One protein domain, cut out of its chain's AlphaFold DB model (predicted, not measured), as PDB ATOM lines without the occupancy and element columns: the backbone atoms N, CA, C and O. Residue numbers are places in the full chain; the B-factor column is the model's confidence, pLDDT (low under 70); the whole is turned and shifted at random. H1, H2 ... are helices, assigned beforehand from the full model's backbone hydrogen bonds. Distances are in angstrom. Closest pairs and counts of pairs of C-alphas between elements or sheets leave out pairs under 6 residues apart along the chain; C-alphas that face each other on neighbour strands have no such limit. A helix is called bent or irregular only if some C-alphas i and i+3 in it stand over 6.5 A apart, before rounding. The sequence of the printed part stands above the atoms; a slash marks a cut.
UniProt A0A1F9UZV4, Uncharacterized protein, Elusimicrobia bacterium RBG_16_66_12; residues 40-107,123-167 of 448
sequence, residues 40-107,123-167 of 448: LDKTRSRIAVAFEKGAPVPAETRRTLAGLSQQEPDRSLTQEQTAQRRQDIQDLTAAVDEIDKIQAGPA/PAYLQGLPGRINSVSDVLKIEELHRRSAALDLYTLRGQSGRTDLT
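AT A GLANCE: This is residues 40 to 107 and 123 to 167 of the 448 residues of an uncharacterized protein of Elusimicrobia bacterium RBG_16_66_12 (UniProt A0A1F9UZV4). Long helix H3 runs along an elongated bundle; H1 and H2 pack beside it, up and down, each running against the one before. Hairpin H4 and H5 packs near the end of H3. The 113 printed residues have five named helices, H1 to H5, and no named strand: all helix, compact, radius of gyration of the C-alphas 15.2 A, spans 50 by 25 by 23 A.

HOW THE PARTS SIT: Start at H3, residues 79 to 104. With residues 89 to 99 alone it touches H1, residues 40 to 52; closest C-alphas Ile 99 and Phe 51, 6.8 A. H2, residues 59 to 70, touches H3 in a hairpin; closest C-alphas Ser 69 and Ile 89, 6.4 A. H4, residues 123 to 139, touches H3; closest C-alphas Val 136 and Ala 95, 5.4 A. H5, residues 145 to 161, is apart from H2. Every O i to N i+4 pair is within hydrogen-bond range in H1, H2, H3 and H5; in H4, 11 of 13.

IN THESE COORDINATES: Find C-alpha 79 at (132.645, 114.445, 66.690); H3 runs 37.8 A to C-alpha 104 at (139.836, 148.220, 82.073). H4 is irregular: C-alphas 127 and 130 are 7.0 A apart.

THE WHOLE: Residues 108 to 122 are not printed; C-alphas 107 and 123 are 11.5 A apart. Residues 107 and 123 have pLDDT under 70.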
ATOM      1  N   LEU A  40     133.203 122.389  82.341       89.31
ATOM      2  CA  LEU A  40     132.985 123.547  81.483       89.31
ATOM      3  C   LEU A  40     131.845 124.438  81.993       89.31
ATOM      4  O   LEU A  40     132.031 125.648  82.123       89.31
ATOM      5  N   ASP A  41     130.702 123.859  82.363       89.94
ATOM      6  CA  ASP A  41     129.553 124.601  82.900       89.94
ATOM      7  C   ASP A  41     129.854 125.218  84.267       89.94
ATOM      8  O   ASP A  41     129.471 126.360  84.550       89.94
ATOM      9  N   LYS A  42     130.628 124.519  85.104       91.75
ATOM     10  CA  LYS A  42     131.134 125.079  86.363       91.75
ATOM     11  C   LYS A  42     132.049 126.282  86.115       91.75
ATOM     12  O   LYS A  42     131.968 127.280  86.833       91.75
ATOM     13  N   THR A  43     132.904 126.206  85.094       92.94
ATOM     14  CA  THR A  43     133.802 127.302  84.698       92.94
ATOM     15  C   THR A  43     133.006 128.491  84.156       92.94
ATOM     16  O   THR A  43     133.194 129.605  84.644       92.94
ATOM     17  N   ARG A  44     132.049 128.255  83.248       94.19
ATOM     18  CA  ARG A  44     131.103 129.261  82.732       94.19
ATOM     19  C   ARG A  44     130.381 129.981  83.870       94.19
ATOM     20  O   ARG A  44     130.398 131.207  83.927       94.19
ATOM     21  N   SER A  45     129.837 129.230  84.826       93.50
ATOM     22  CA  SER A  45     129.112 129.785  85.977       93.50
ATOM     23  C   SER A  45     130.003 130.670  86.857       93.50
ATOM     24  O   SER A  45     129.589 131.745  87.285       93.50
ATOM     25  N   ARG A  46     131.258 130.266  87.101       93.62
ATOM     26  CA  ARG A  46     132.232 131.086  87.846       93.62
ATOM     27  C   ARG A  46     132.569 132.389  87.115       93.62
ATOM     28  O   ARG A  46     132.717 133.420  87.771       93.62
ATOM     29  N   ILE A  47     132.689 132.349  85.787       94.62
ATOM     30  CA  ILE A  47     132.919 133.547  84.966       94.62
ATOM     31  C   ILE A  47     131.685 134.460  85.010       94.62
ATOM     32  O   ILE A  47     131.844 135.654  85.245       94.62
ATOM     33  N   ALA A  48     130.473 133.908  84.887       93.62
ATOM     34  CA  ALA A  48     129.215 134.652  85.000       93.62
ATOM     35  C   ALA A  48     129.106 135.406  86.328       93.62
ATOM     36  O   ALA A  48     128.887 136.613  86.336       93.62
ATOM     37  N   VAL A  49     129.377 134.738  87.452       93.62
ATOM     38  CA  VAL A  49     129.348 135.384  88.775       93.62
ATOM     39  C   VAL A  49     130.369 136.522  88.878       93.62
ATOM     40  O   VAL A  49     130.070 137.563  89.464       93.62
ATOM     41  N   ALA A  50     131.578 136.346  88.336       92.75
ATOM     42  CA  ALA A  50     132.587 137.404  88.329       92.75
ATOM     43  C   ALA A  50     132.142 138.594  87.462       92.75
ATOM     44  O   ALA A  50     132.223 139.741  87.902       92.75
ATOM     45  N   PHE A  51     131.607 138.312  86.273       94.25
ATOM     46  CA  PHE A  51     131.099 139.310  85.341       94.25
ATOM     47  C   PHE A  51     129.967 140.148  85.939       94.25
ATOM     48  O   PHE A  51     130.037 141.375  85.901       94.25
ATOM     49  N   GLU A  52     128.965 139.515  86.544       91.00
ATOM     50  CA  GLU A  52     127.808 140.201  87.129       91.00
ATOM     51  C   GLU A  52     128.181 141.079  88.318       91.00
ATOM     52  O   GLU A  52     127.593 142.135  88.523       91.00
ATOM     53  N   LYS A  53     129.196 140.669  89.085       89.50
ATOM     54  CA  LYS A  53     129.721 141.447  90.214       89.50
ATOM     55  C   LYS A  53     130.702 142.538  89.790       89.50
ATOM     56  O   LYS A  53     131.150 143.314  90.634       89.50
ATOM     57  N   GLY A  54     131.098 142.576  88.517       86.19
ATOM     58  CA  GLY A  54     132.205 143.410  88.061       86.19
ATOM     59  C   GLY A  54     133.520 143.086  88.772       86.19
ATOM     60  O   GLY A  54     134.322 143.984  89.023       86.19
ATOM     61  N   ALA A  55     133.720 141.833  89.167       89.25
ATOM     62  CA  ALA A  55     134.949 141.367  89.789       89.25
ATOM     63  C   ALA A  55     135.885 140.778  88.721       89.25
ATOM     64  O   ALA A  55     135.406 140.216  87.730       89.25
ATOM     65  N   PRO A  56     137.214 140.853  88.907       89.81
ATOM     66  CA  PRO A  56     138.142 140.181  88.008       89.81
ATOM     67  C   PRO A  56     137.892 138.670  88.020       89.81
ATOM     68  O   PRO A  56     137.671 138.071  89.077       89.81
ATOM     69  N   VAL A  57     137.947 138.040  86.842       93.38
ATOM     70  CA  VAL A  57     137.791 136.582  86.730       93.38
ATOM     71  C   VAL A  57     138.908 135.891  87.528       93.38
ATOM     72  O   VAL A  57     140.085 136.156  87.245       93.38
ATOM     73  N   PRO A  58     138.583 134.997  88.488       94.00
ATOM     74  CA  PRO A  58     139.578 134.368  89.350       94.00
ATOM     75  C   PRO A  58     140.667 133.638  88.563       94.00
ATOM     76  O   PRO A  58     140.384 132.937  87.589       94.00
ATOM     77  N   ALA A  59     141.917 133.744  89.024       92.44
ATOM     78  CA  ALA A  59     143.059 133.100  88.376       92.44
ATOM     79  C   ALA A  59     142.896 131.573  88.270       92.44
ATOM     80  O   ALA A  59     143.296 130.983  87.271       92.44
ATOM     81  N   GLU A  60     142.274 130.938  89.269       92.50
ATOM     82  CA  GLU A  60     141.938 129.511  89.229       92.50
ATOM     83  C   GLU A  60     141.004 129.191  88.056       92.50
ATOM     84  O   GLU A  60     141.307 128.302  87.271       92.50
ATOM     85  N   THR A  61     139.935 129.970  87.866       92.81
ATOM     86  CA  THR A  61     138.980 129.797  86.761       92.81
ATOM     87  C   THR A  61     139.658 129.936  85.396       92.81
ATOM     88  O   THR A  61     139.394 129.141  84.498       92.81
ATOM     89  N   ARG A  62     140.587 130.892  85.246       92.56
ATOM     90  CA  ARG A  62     141.384 131.056  84.017       92.56
ATOM     91  C   ARG A  62     142.287 129.851  83.754       92.56
ATOM     92  O   ARG A  62     142.372 129.383  82.625       92.56
ATOM     93  N   ARG A  63     142.939 129.326  84.799       92.44
ATOM     94  CA  ARG A  63     143.764 128.110  84.701       92.44
ATOM     95  C   ARG A  63     142.923 126.890  84.343       92.44
ATOM     96  O   ARG A  63     143.354 126.106  83.510       92.44
ATOM     97  N   THR A  64     141.734 126.743  84.927       92.44
ATOM     98  CA  THR A  64     140.806 125.660  84.576       92.44
ATOM     99  C   THR A  64     140.386 125.755  83.114       92.44
ATOM    100  O   THR A  64     140.472 124.759  82.409       92.44
ATOM    101  N   LEU A  65     140.013 126.943  82.629       92.25
ATOM    102  CA  LEU A  65     139.642 127.148  81.226       92.25
ATOM    103  C   LEU A  65     140.797 126.817  80.264       92.25
ATOM    104  O   LEU A  65     140.592 126.121  79.272       92.25
ATOM    105  N   ALA A  66     142.018 127.246  80.592       91.62
ATOM    106  CA  ALA A  66     143.216 126.901  79.828       91.62
ATOM    107  C   ALA A  66     143.549 125.397  79.888       91.62
ATOM    108  O   ALA A  66     144.030 124.831  78.912       91.62
ATOM    109  N   GLY A  67     143.276 124.731  81.012       90.19
ATOM    110  CA  GLY A  67     143.414 123.279  81.132       90.19
ATOM    111  C   GLY A  67     142.404 122.527  80.264       90.19
ATOM    112  O   GLY A  67     142.770 121.564  79.598       90.19
ATOM    113  N   LEU A  68     141.155 123.002  80.207       88.38
ATOM    114  CA  LEU A  68     140.100 122.412  79.377       88.38
ATOM    115  C   LEU A  68     140.399 122.529  77.876       88.38
ATOM    116  O   LEU A  68     140.037 121.631  77.125       88.38
ATOM    117  N   SER A  69     141.081 123.591  77.430       86.31
ATOM    118  CA  SER A  69     141.465 123.744  76.016       86.31
ATOM    119  C   SER A  69     142.588 122.797  75.580       86.31
ATOM    120  O   SER A  69     142.687 122.467  74.400       86.31
ATOM    121  N   GLN A  70     143.420 122.354  76.526       85.69
ATOM    122  CA  GLN A  70     144.534 121.431  76.295       85.69
ATOM    123  C   GLN A  70     144.147 119.963  76.495       85.69
ATOM    124  O   GLN A  70     144.887 119.071  76.082       85.69
ATOM    125  N   GLN A  71     143.013 119.699  77.145       83.81
ATOM    126  CA  GLN A  71     142.565 118.347  77.429       83.81
ATOM    127  C   GLN A  71     142.123 117.651  76.137       83.81
ATOM    128  O   GLN A  71     141.382 118.218  75.328       83.81
ATOM    129  N   GLU A  72     142.573 116.409  75.933       74.38
ATOM    130  CA  GLU A  72     142.067 115.607  74.823       74.38
ATOM    131  C   GLU A  72     140.547 115.441  74.955       74.38
ATOM    132  O   GLU A  72     140.042 115.244  76.067       74.38
ATOM    133  N   PRO A  73     139.804 115.538  73.838       73.12
ATOM    134  CA  PRO A  73     138.368 115.356  73.875       73.12
ATOM    135  C   PRO A  73     138.046 113.959  74.394       73.12
ATOM    136  O   PRO A  73     138.658 112.969  73.991       73.12
ATOM    137  N   ASP A  74     137.089 113.907  75.315       76.88
ATOM    138  CA  ASP A  74     136.618 112.657  75.888       76.88
ATOM    139  C   ASP A  74     136.195 111.709  74.758       76.88
ATOM    140  O   ASP A  74     135.401 112.072  73.887       76.88
ATOM    141  N   ARG A  75     136.746 110.490  74.766       74.00
ATOM    142  CA  ARG A  75     136.511 109.476  73.728       74.00
ATOM    143  C   ARG A  75     135.047 109.036  73.652       74.00
ATOM    144  O   ARG A  75     134.673 108.379  72.686       74.00
ATOM    145  N   SER A  76     134.245 109.368  74.662       81.50
ATOM    146  CA  SER A  76     132.805 109.109  74.701       81.50
ATOM    147  C   SER A  76     131.956 110.145  73.946       81.50
ATOM    148  O   SER A  76     130.786 109.873  73.678       81.50
ATOM    149  N   LEU A  77     132.515 111.305  73.578       82.44
ATOM    150  CA  LEU A  77     131.789 112.355  72.859       82.44
ATOM    151  C   LEU A  77     131.757 112.090  71.354       82.44
ATOM    152  O   LEU A  77     132.734 111.638  70.754       82.44
ATOM    153  N   THR A  78     130.646 112.453  70.709       88.00
ATOM    154  CA  THR A  78     130.585 112.461  69.243       88.00
ATOM    155  C   THR A  78     131.517 113.533  68.668       88.00
ATOM    156  O   THR A  78     131.937 114.472  69.356       88.00
ATOM    157  N   GLN A  79     131.838 113.432  67.376       86.12
ATOM    158  CA  GLN A  79     132.645 114.445  66.690       86.12
ATOM    159  C   GLN A  79     131.977 115.831  66.728       86.12
ATOM    160  O   GLN A  79     132.661 116.835  66.914       86.12
ATOM    161  N   GLU A  80     130.648 115.878  66.614       87.50
ATOM    162  CA  GLU A  80     129.857 117.108  66.704       87.50
ATOM    163  C   GLU A  80     129.897 117.706  68.116       87.50
ATOM    164  O   GLU A  80     130.201 118.884  68.277       87.50
ATOM    165  N   GLN A  81     129.708 116.885  69.154       85.94
ATOM    166  CA  GLN A  81     129.823 117.327  70.548       85.94
ATOM    167  C   GLN A  81     131.238 117.809  70.881       85.94
ATOM    168  O   GLN A  81     131.416 118.799  71.585       85.94
ATOM    169  N   THR A  82     132.256 117.138  70.344       85.81
ATOM    170  CA  THR A  82     133.658 117.543  70.488       85.81
ATOM    171  C   THR A  82     133.927 118.890  69.819       85.81
ATOM    172  O   THR A  82     134.599 119.742  70.402       85.81
ATOM    173  N   ALA A  83     133.404 119.098  68.607       86.62
ATOM    174  CA  ALA A  83     133.519 120.366  67.896       86.62
ATOM    175  C   ALA A  83     132.809 121.493  68.659       86.62
ATOM    176  O   ALA A  83     133.419 122.535  68.901       86.62
ATOM    177  N   GLN A  84     131.582 121.248  69.127       88.88
ATOM    178  CA  GLN A  84     130.828 122.204  69.934       88.88
ATOM    179  C   GLN A  84     131.565 122.552  71.230       88.88
ATOM    180  O   GLN A  84     131.683 123.719  71.578       88.88
ATOM    181  N   ARG A  85     132.140 121.564  71.926       88.81
ATOM    182  CA  ARG A  85     132.876 121.805  73.175       88.81
ATOM    183  C   ARG A  85     134.124 122.658  72.960       88.81
ATOM    184  O   ARG A  85     134.433 123.514  73.784       88.81
ATOM    185  N   ARG A  86     134.838 122.451  71.850       89.75
ATOM    186  CA  ARG A  86     135.978 123.300  71.471       89.75
ATOM    187  C   ARG A  86     135.538 124.730  71.174       89.75
ATOM    188  O   ARG A  86     136.216 125.650  71.625       89.75
ATOM    189  N   GLN A  87     134.418 124.903  70.472       92.00
ATOM    190  CA  GLN A  87     133.842 126.221  70.212       92.00
ATOM    191  C   GLN A  87     133.454 126.918  71.522       92.00
ATOM    192  O   GLN A  87     133.908 128.028  71.771       92.00
ATOM    193  N   ASP A  88     132.740 126.229  72.415       91.50
ATOM    194  CA  ASP A  88     132.342 126.766  73.720       91.50
ATOM    195  C   ASP A  88     133.553 127.227  74.555       91.50
ATOM    196  O   ASP A  88     133.494 128.260  75.224       91.50
ATOM    197  N   ILE A  89     134.668 126.486  74.531       92.88
ATOM    198  CA  ILE A  89     135.905 126.866  75.236       92.88
ATOM    199  C   ILE A  89     136.538 128.119  74.612       92.88
ATOM    200  O   ILE A  89     137.011 128.995  75.342       92.88
ATOM    201  N   GLN A  90     136.558 128.217  73.279       93.56
ATOM    202  CA  GLN A  90     137.068 129.397  72.574       93.56
ATOM    203  C   GLN A  90     136.214 130.630  72.870       93.56
ATOM    204  O   GLN A  90     136.761 131.673  73.228       93.56
ATOM    205  N   ASP A  91     134.890 130.486  72.818       93.81
ATOM    206  CA  ASP A  91     133.944 131.558  73.114       93.81
ATOM    207  C   ASP A  91     134.091 132.028  74.566       93.81
ATOM    208  O   ASP A  91     134.178 133.227  74.823       93.81
ATOM    209  N   LEU A  92     134.212 131.102  75.526       93.88
ATOM    210  CA  LEU A  92     134.461 131.445  76.930       93.88
ATOM    211  C   LEU A  92     135.802 132.157  77.131       93.88
ATOM    212  O   LEU A  92     135.890 133.060  77.960       93.88
ATOM    213  N   THR A  93     136.836 131.779  76.379       94.50
ATOM    214  CA  THR A  93     138.145 132.445  76.442       94.50
ATOM    215  C   THR A  93     138.040 133.875  75.916       94.50
ATOM    216  O   THR A  93     138.451 134.812  76.600       94.50
ATOM    217  N   ALA A  94     137.391 134.059  74.763       93.88
ATOM    218  CA  ALA A  94     137.129 135.377  74.197       93.88
ATOM    219  C   ALA A  94     136.257 136.240  75.124       93.88
ATOM    220  O   ALA A  94     136.511 137.435  75.268       93.88
ATOM    221  N   ALA A  95     135.269 135.646  75.800       93.81
ATOM    222  CA  ALA A  95     134.445 136.343  76.780       93.81
ATOM    223  C   ALA A  95     135.264 136.810  77.990       93.81
ATOM    224  O   ALA A  95     135.075 137.937  78.432       93.81
ATOM    225  N   VAL A  96     136.198 136.003  78.508       95.06
ATOM    226  CA  VAL A  96     137.100 136.431  79.596       95.06
ATOM    227  C   VAL A  96     137.958 137.623  79.168       95.06
ATOM    228  O   VAL A  96     138.041 138.601  79.912       95.06
ATOM    229  N   ASP A  97     138.531 137.588  77.965       93.69
ATOM    230  CA  ASP A  97     139.309 138.713  77.432       93.69
ATOM    231  C   ASP A  97     138.442 139.967  77.257       93.69
ATOM    232  O   ASP A  97     138.876 141.093  77.510       93.69
ATOM    233  N   GLU A  98     137.193 139.788  76.834       93.44
ATOM    234  CA  GLU A  98     136.251 140.884  76.656       93.44
ATOM    235  C   GLU A  98     135.817 141.496  77.994       93.44
ATOM    236  O   GLU A  98     135.762 142.722  78.112       93.44
ATOM    237  N   ILE A  99     135.608 140.669  79.022       93.38
ATOM    238  CA  ILE A  99     135.370 141.111  80.402       93.38
ATOM    239  C   ILE A  99     136.538 141.968  80.885       93.38
ATOM    240  O   ILE A  99     136.305 143.045  81.432       93.38
ATOM    241  N   ASP A 100     137.781 141.549  80.644       90.56
ATOM    242  CA  ASP A 100     138.964 142.315  81.047       90.56
ATOM    243  C   ASP A 100     139.030 143.677  80.348       90.56
ATOM    244  O   ASP A 100     139.302 144.693  80.990       90.56
ATOM    245  N   LYS A 101     138.711 143.740  79.048       88.62
ATOM    246  CA  LYS A 101     138.646 145.014  78.311       88.62
ATOM    247  C   LYS A 101     137.525 145.922  78.810       88.62
ATOM    248  O   LYS A 101     137.683 147.138  78.800       88.62
ATOM    249  N   ILE A 102     136.371 145.364  79.178       88.12
ATOM    250  CA  ILE A 102     135.268 146.134  79.768       88.12
ATOM    251  C   ILE A 102     135.686 146.650  81.155       88.12
ATOM    252  O   ILE A 102     135.457 147.809  81.488       88.12
ATOM    253  N   GLN A 103     136.348 145.820  81.964       85.81
ATOM    254  CA  GLN A 103     136.806 146.199  83.304       85.81
ATOM    255  C   GLN A 103     137.937 147.231  83.288       85.81
ATOM    256  O   GLN A 103     137.989 148.076  84.179       85.81
ATOM    257  N   ALA A 104     138.806 147.204  82.275       83.19
ATOM    258  CA  ALA A 104     139.836 148.220  82.073       83.19
ATOM    259  C   ALA A 104     139.247 149.619  81.797       83.19
ATOM    260  O   ALA A 104     139.911 150.625  82.058       83.19
ATOM    261  N   GLY A 105     138.001 149.684  81.317       78.44
ATOM    262  CA  GLY A 105     137.311 150.927  81.004       78.44
ATOM    263  C   GLY A 105     137.831 151.606  79.728       78.44
ATOM    264  O   GLY A 105     138.559 150.996  78.940       78.44
ATOM    265  N   PRO A 106     137.441 152.871  79.485       71.06
ATOM    266  CA  PRO A 106     137.894 153.614  78.317       71.06
ATOM    267  C   PRO A 106     139.416 153.790  78.337       71.06
ATOM    268  O   PRO A 106     140.012 154.115  79.369       71.06
ATOM    269  N   ALA A 107     140.058 153.563  77.189       62.88
ATOM    270  CA  ALA A 107     141.504 153.673  77.067       62.88
ATOM    271  C   ALA A 107     141.933 155.110  77.389       62.88
ATOM    272  O   ALA A 107     141.632 156.041  76.645       62.88
ATOM    273  N   PRO A 123     132.664 158.532  74.606       68.00
ATOM    274  CA  PRO A 123     131.340 158.251  74.079       68.00
ATOM    275  C   PRO A 123     131.365 157.032  73.154       68.00
ATOM    276  O   PRO A 123     130.374 156.309  73.105       68.00
ATOM    277  N   ALA A 124     132.490 156.743  72.489       73.94
ATOM    278  CA  ALA A 124     132.626 155.553  71.655       73.94
ATOM    279  C   ALA A 124     132.650 154.278  72.511       73.94
ATOM    280  O   ALA A 124     131.978 153.296  72.184       73.94
ATOM    281  N   TYR A 125     133.354 154.310  73.648       77.06
ATOM    282  CA  TYR A 125     133.334 153.217  74.623       77.06
ATOM    283  C   TYR A 125     131.916 152.974  75.157       77.06
ATOM    284  O   TYR A 125     131.444 151.837  75.142       77.06
ATOM    285  N   LEU A 126     131.222 154.032  75.594       75.06
ATOM    286  CA  LEU A 126     129.878 153.918  76.170       75.06
ATOM    287  C   LEU A 126     128.820 153.501  75.139       75.06
ATOM    288  O   LEU A 126     127.938 152.717  75.479       75.06
ATOM    289  N   GLN A 127     128.915 153.958  73.887       76.44
ATOM    290  CA  GLN A 127     128.010 153.535  72.809       76.44
ATOM    291  C   GLN A 127     128.187 152.055  72.446       76.44
ATOM    292  O   GLN A 127     127.206 151.371  72.165       76.44
ATOM    293  N   GLY A 128     129.421 151.540  72.470       79.31
ATOM    294  CA  GLY A 128     129.704 150.128  72.190       79.31
ATOM    295  C   GLY A 128     129.425 149.183  73.365       79.31
ATOM    296  O   GLY A 128     129.278 147.975  73.167       79.31
ATOM    297  N   LEU A 129     129.343 149.707  74.589       82.56
ATOM    298  CA  LEU A 129     129.251 148.918  75.816       82.56
ATOM    299  C   LEU A 129     128.029 147.974  75.882       82.56
ATOM    300  O   LEU A 129     128.233 146.808  76.232       82.56
ATOM    301  N   PRO A 130     126.798 148.379  75.497       84.44
ATOM    302  CA  PRO A 130     125.642 147.481  75.510       84.44
ATOM    303  C   PRO A 130     125.827 146.250  74.616       84.44
ATOM    304  O   PRO A 130     125.527 145.132  75.030       84.44
ATOM    305  N   GLY A 131     126.371 146.435  73.407       82.81
ATOM    306  CA  GLY A 131     126.620 145.333  72.474       82.81
ATOM    307  C   GLY A 131     127.637 144.330  73.020       82.81
ATOM    308  O   GLY A 131     127.431 143.121  72.934       82.81
ATOM    309  N   ARG A 132     128.700 144.832  73.656       85.44
ATOM    310  CA  ARG A 132     129.753 144.007  74.268       85.44
ATOM    311  C   ARG A 132     129.225 143.210  75.466       85.44
ATOM    312  O   ARG A 132     129.475 142.013  75.563       85.44
ATOM    313  N   ILE A 133     128.441 143.845  76.339       87.06
ATOM    314  CA  ILE A 133     127.826 143.201  77.515       87.06
ATOM    315  C   ILE A 133     126.826 142.122  77.109       87.06
ATOM    316  O   ILE A 133     126.809 141.052  77.718       87.06
ATOM    317  N   ASN A 134     126.027 142.375  76.072       86.25
ATOM    318  CA  ASN A 134     125.102 141.383  75.532       86.25
ATOM    319  C   ASN A 134     125.854 140.182  74.952       86.25
ATOM    320  O   ASN A 134     125.534 139.055  75.310       86.25
ATOM    321  N   SER A 135     126.908 140.415  74.164       89.69
ATOM    322  CA  SER A 135     127.739 139.336  73.615       89.69
ATOM    323  C   SER A 135     128.358 138.459  74.710       89.69
ATOM    324  O   SER A 135     128.285 137.235  74.626       89.69
ATOM    325  N   VAL A 136     128.905 139.063  75.771       92.19
ATOM    326  CA  VAL A 136     129.439 138.311  76.920       92.19
ATOM    327  C   VAL A 136     128.327 137.537  77.631       92.19
ATOM    328  O   VAL A 136     128.506 136.373  77.981       92.19
ATOM    329  N   SER A 137     127.156 138.147  77.807       89.69
ATOM    330  CA  SER A 137     126.010 137.525  78.478       89.69
ATOM    331  C   SER A 137     125.441 136.334  77.697       89.69
ATOM    332  O   SER A 137     125.020 135.358  78.316       89.69
ATOM    333  N   ASP A 138     125.471 136.377  76.361       89.94
ATOM    334  CA  ASP A 138     125.056 135.269  75.494       89.94
ATOM    335  C   ASP A 138     126.006 134.068  75.629       89.94
ATOM    336  O   ASP A 138     125.552 132.947  75.860       89.94
ATOM    337  N   VAL A 139     127.324 134.298  75.606       91.75
ATOM    338  CA  VAL A 139     128.333 133.238  75.811       91.75
ATOM    339  C   VAL A 139     128.238 132.625  77.214       91.75
ATOM    340  O   VAL A 139     128.391 131.411  77.400       91.75
ATOM    341  N   LEU A 140     127.969 133.459  78.222       91.56
ATOM    342  CA  LEU A 140     127.816 133.031  79.612       91.56
ATOM    343  C   LEU A 140     126.438 132.436  79.922       91.56
ATOM    344  O   LEU A 140     126.241 131.965  81.041       91.56
ATOM    345  N   LYS A 141     125.517 132.413  78.946       90.88
ATOM    346  CA  LYS A 141     124.140 131.916  79.089       90.88
ATOM    347  C   LYS A 141     123.378 132.585  80.241       90.88
ATOM    348  O   LYS A 141     122.637 131.940  80.975       90.88
ATOM    349  N   ILE A 142     123.571 133.892  80.416       84.25
ATOM    350  CA  ILE A 142     122.785 134.695  81.360       84.25
ATOM    351  C   ILE A 142     121.480 135.041  80.648       84.25
ATOM    352  O   ILE A 142     121.455 135.958  79.833       84.25
ATOM    353  N   GLU A 143     120.410 134.287  80.870       81.62
ATOM    354  CA  GLU A 143     119.140 134.475  80.147       81.62
ATOM    355  C   GLU A 143     118.254 135.544  80.792       81.62
ATOM    356  O   GLU A 143     117.439 136.183  80.122       81.62
ATOM    357  N   GLU A 144     118.423 135.797  82.090       78.50
ATOM    358  CA  GLU A 144     117.533 136.696  82.802       78.50
ATOM    359  C   GLU A 144     117.820 138.172  82.480       78.50
ATOM    360  O   GLU A 144     118.874 138.726  82.811       78.50
ATOM    361  N   LEU A 145     116.826 138.851  81.898       75.00
ATOM    362  CA  LEU A 145     116.915 140.260  81.483       75.00
ATOM    363  C   LEU A 145     117.367 141.201  82.608       75.00
ATOM    364  O   LEU A 145     118.134 142.133  82.371       75.00
ATOM    365  N   HIS A 146     116.922 140.959  83.843       76.06
ATOM    366  CA  HIS A 146     117.284 141.799  84.983       76.06
ATOM    367  C   HIS A 146     118.771 141.682  85.351       76.06
ATOM    368  O   HIS A 146     119.372 142.679  85.744       76.06
ATOM    369  N   ARG A 147     119.388 140.507  85.166       80.25
ATOM    370  CA  ARG A 147     120.823 140.287  85.414       80.25
ATOM    371  C   ARG A 147     121.675 140.975  84.350       80.25
ATOM    372  O   ARG A 147     122.621 141.682  84.689       80.25
ATOM    373  N   ARG A 148     121.271 140.873  83.076       83.38
ATOM    374  CA  ARG A 148     121.902 141.612  81.963       83.38
ATOM    375  C   ARG A 148     121.831 143.126  82.170       83.38
ATOM    376  O   ARG A 148     122.834 143.819  82.022       83.38
ATOM    377  N   SER A 149     120.656 143.627  82.556       80.25
ATOM    378  CA  SER A 149     120.427 145.049  82.847       80.25
ATOM    379  C   SER A 149     121.282 145.532  84.025       80.25
ATOM    380  O   SER A 149     121.924 146.573  83.928       80.25
ATOM    381  N   ALA A 150     121.385 144.740  85.099       78.12
ATOM    382  CA  ALA A 150     122.233 145.065  86.245       78.12
ATOM    383  C   ALA A 150     123.726 145.131  85.874       78.12
ATOM    384  O   ALA A 150     124.427 146.046  86.308       78.12
ATOM    385  N   ALA A 151     124.210 144.203  85.040       82.88
ATOM    386  CA  ALA A 151     125.573 144.258  84.518       82.88
ATOM    387  C   ALA A 151     125.788 145.511  83.650       82.88
ATOM    388  O   ALA A 151     126.777 146.221  83.828       82.88
ATOM    389  N   LEU A 152     124.846 145.831  82.756       86.38
ATOM    390  CA  LEU A 152     124.901 147.040  81.930       86.38
ATOM    391  C   LEU A 152     124.985 148.313  82.773       86.38
ATOM    392  O   LEU A 152     125.863 149.144  82.527       86.38
ATOM    393  N   ASP A 153     124.122 148.451  83.774       81.94
ATOM    394  CA  ASP A 153     124.121 149.597  84.683       81.94
ATOM    395  C   ASP A 153     125.459 149.728  85.408       81.94
ATOM    396  O   ASP A 153     126.053 150.808  85.433       81.94
ATOM    397  N   LEU A 154     125.962 148.613  85.947       85.88
ATOM    398  CA  LEU A 154     127.238 148.565  86.643       85.88
ATOM    399  C   LEU A 154     128.365 149.083  85.751       85.88
ATOM    400  O   LEU A 154     129.044 150.045  86.105       85.88
ATOM    401  N   TYR A 155     128.569 148.477  84.585       85.19
ATOM    402  CA  TYR A 155     129.687 148.834  83.715       85.19
ATOM    403  C   TYR A 155     129.530 150.221  83.079       85.19
ATOM    404  O   TYR A 155     130.537 150.891  82.847       85.19
ATOM    405  N   THR A 156     128.298 150.687  82.853       84.69
ATOM    406  CA  THR A 156     128.031 152.051  82.371       84.69
ATOM    407  C   THR A 156     128.434 153.075  83.423       84.69
ATOM    408  O   THR A 156     129.198 153.993  83.123       84.69
ATOM    409  N   LEU A 157     128.001 152.890  84.673       81.44
ATOM    410  CA  LEU A 157     128.351 153.789  85.771       81.44
ATOM    411  C   LEU A 157     129.848 153.762  86.067       81.44
ATOM    412  O   LEU A 157     130.446 154.817  86.277       81.44
ATOM    413  N   ARG A 158     130.492 152.591  86.013       82.88
ATOM    414  CA  ARG A 158     131.956 152.485  86.125       82.88
ATOM    415  C   ARG A 158     132.670 153.224  84.992       82.88
ATOM    416  O   ARG A 158     133.636 153.933  85.253       82.88
ATOM    417  N   GLY A 159     132.181 153.106  83.757       79.50
ATOM    418  CA  GLY A 159     132.727 153.818  82.599       79.50
ATOM    419  C   GLY A 159     132.547 155.338  82.673       79.50
ATOM    420  O   GLY A 159     133.431 156.074  82.252       79.50
ATOM    421  N   GLN A 160     131.430 155.811  83.232       78.06
ATOM    422  CA  GLN A 160     131.132 157.239  83.393       78.06
ATOM    423  C   GLN A 160     131.869 157.878  84.575       78.06
ATOM    424  O   GLN A 160     132.330 159.010  84.473       78.06
ATOM    425  N   SER A 161     131.962 157.171  85.703       75.19
ATOM    426  CA  SER A 161     132.540 157.698  86.947       75.19
ATOM    427  C   SER A 161     134.022 157.366  87.132       75.19
ATOM    428  O   SER A 161     134.673 157.938  88.001       75.19
ATOM    429  N   GLY A 162     134.555 156.402  86.372       73.12
ATOM    430  CA  GLY A 162     135.894 155.845  86.578       73.12
ATOM    431  C   GLY A 162     136.047 155.047  87.880       73.12
ATOM    432  O   GLY A 162     137.159 154.646  88.224       73.12
ATOM    433  N   ARG A 163     134.955 154.823  88.622       75.44
ATOM    434  CA  ARG A 163     134.954 154.140  89.918       75.44
ATOM    435  C   ARG A 163     134.925 152.636  89.732       75.44
ATOM    436  O   ARG A 163     133.947 152.095  89.239       75.44
ATOM    437  N   THR A 164     135.961 151.935  90.174       73.94
ATOM    438  CA  THR A 164     136.008 150.464  90.135       73.94
ATOM    439  C   THR A 164     135.390 149.809  91.376       73.94
ATOM    440  O   THR A 164     135.181 148.601  91.379       73.94
ATOM    441  N   ASP A 165     135.081 150.587  92.421       76.44
ATOM    442  CA  ASP A 165     134.519 150.133  93.705       76.44
ATOM    443  C   ASP A 165     132.993 149.934  93.692       76.44
ATOM    444  O   ASP A 165     132.412 149.480  94.683       76.44
ATOM    445  N   LEU A 166     132.323 150.286  92.590       79.81
ATOM    446  CA  LEU A 166     130.879 150.124  92.449       79.81
ATOM    447  C   LEU A 166     130.502 148.639  92.474       79.81
ATOM    448  O   LEU A 166     131.054 147.844  91.714       79.81
ATOM    449  N   THR A 167     129.542 148.278  93.326       82.44
ATOM    450  CA  THR A 167     128.881 146.964  93.316       82.44
ATOM    451  C   THR A 167     127.560 147.058  92.542       82.44
ATOM    452  O   THR A 167     127.060 148.173  92.351       82.44
TER     453      THR A 167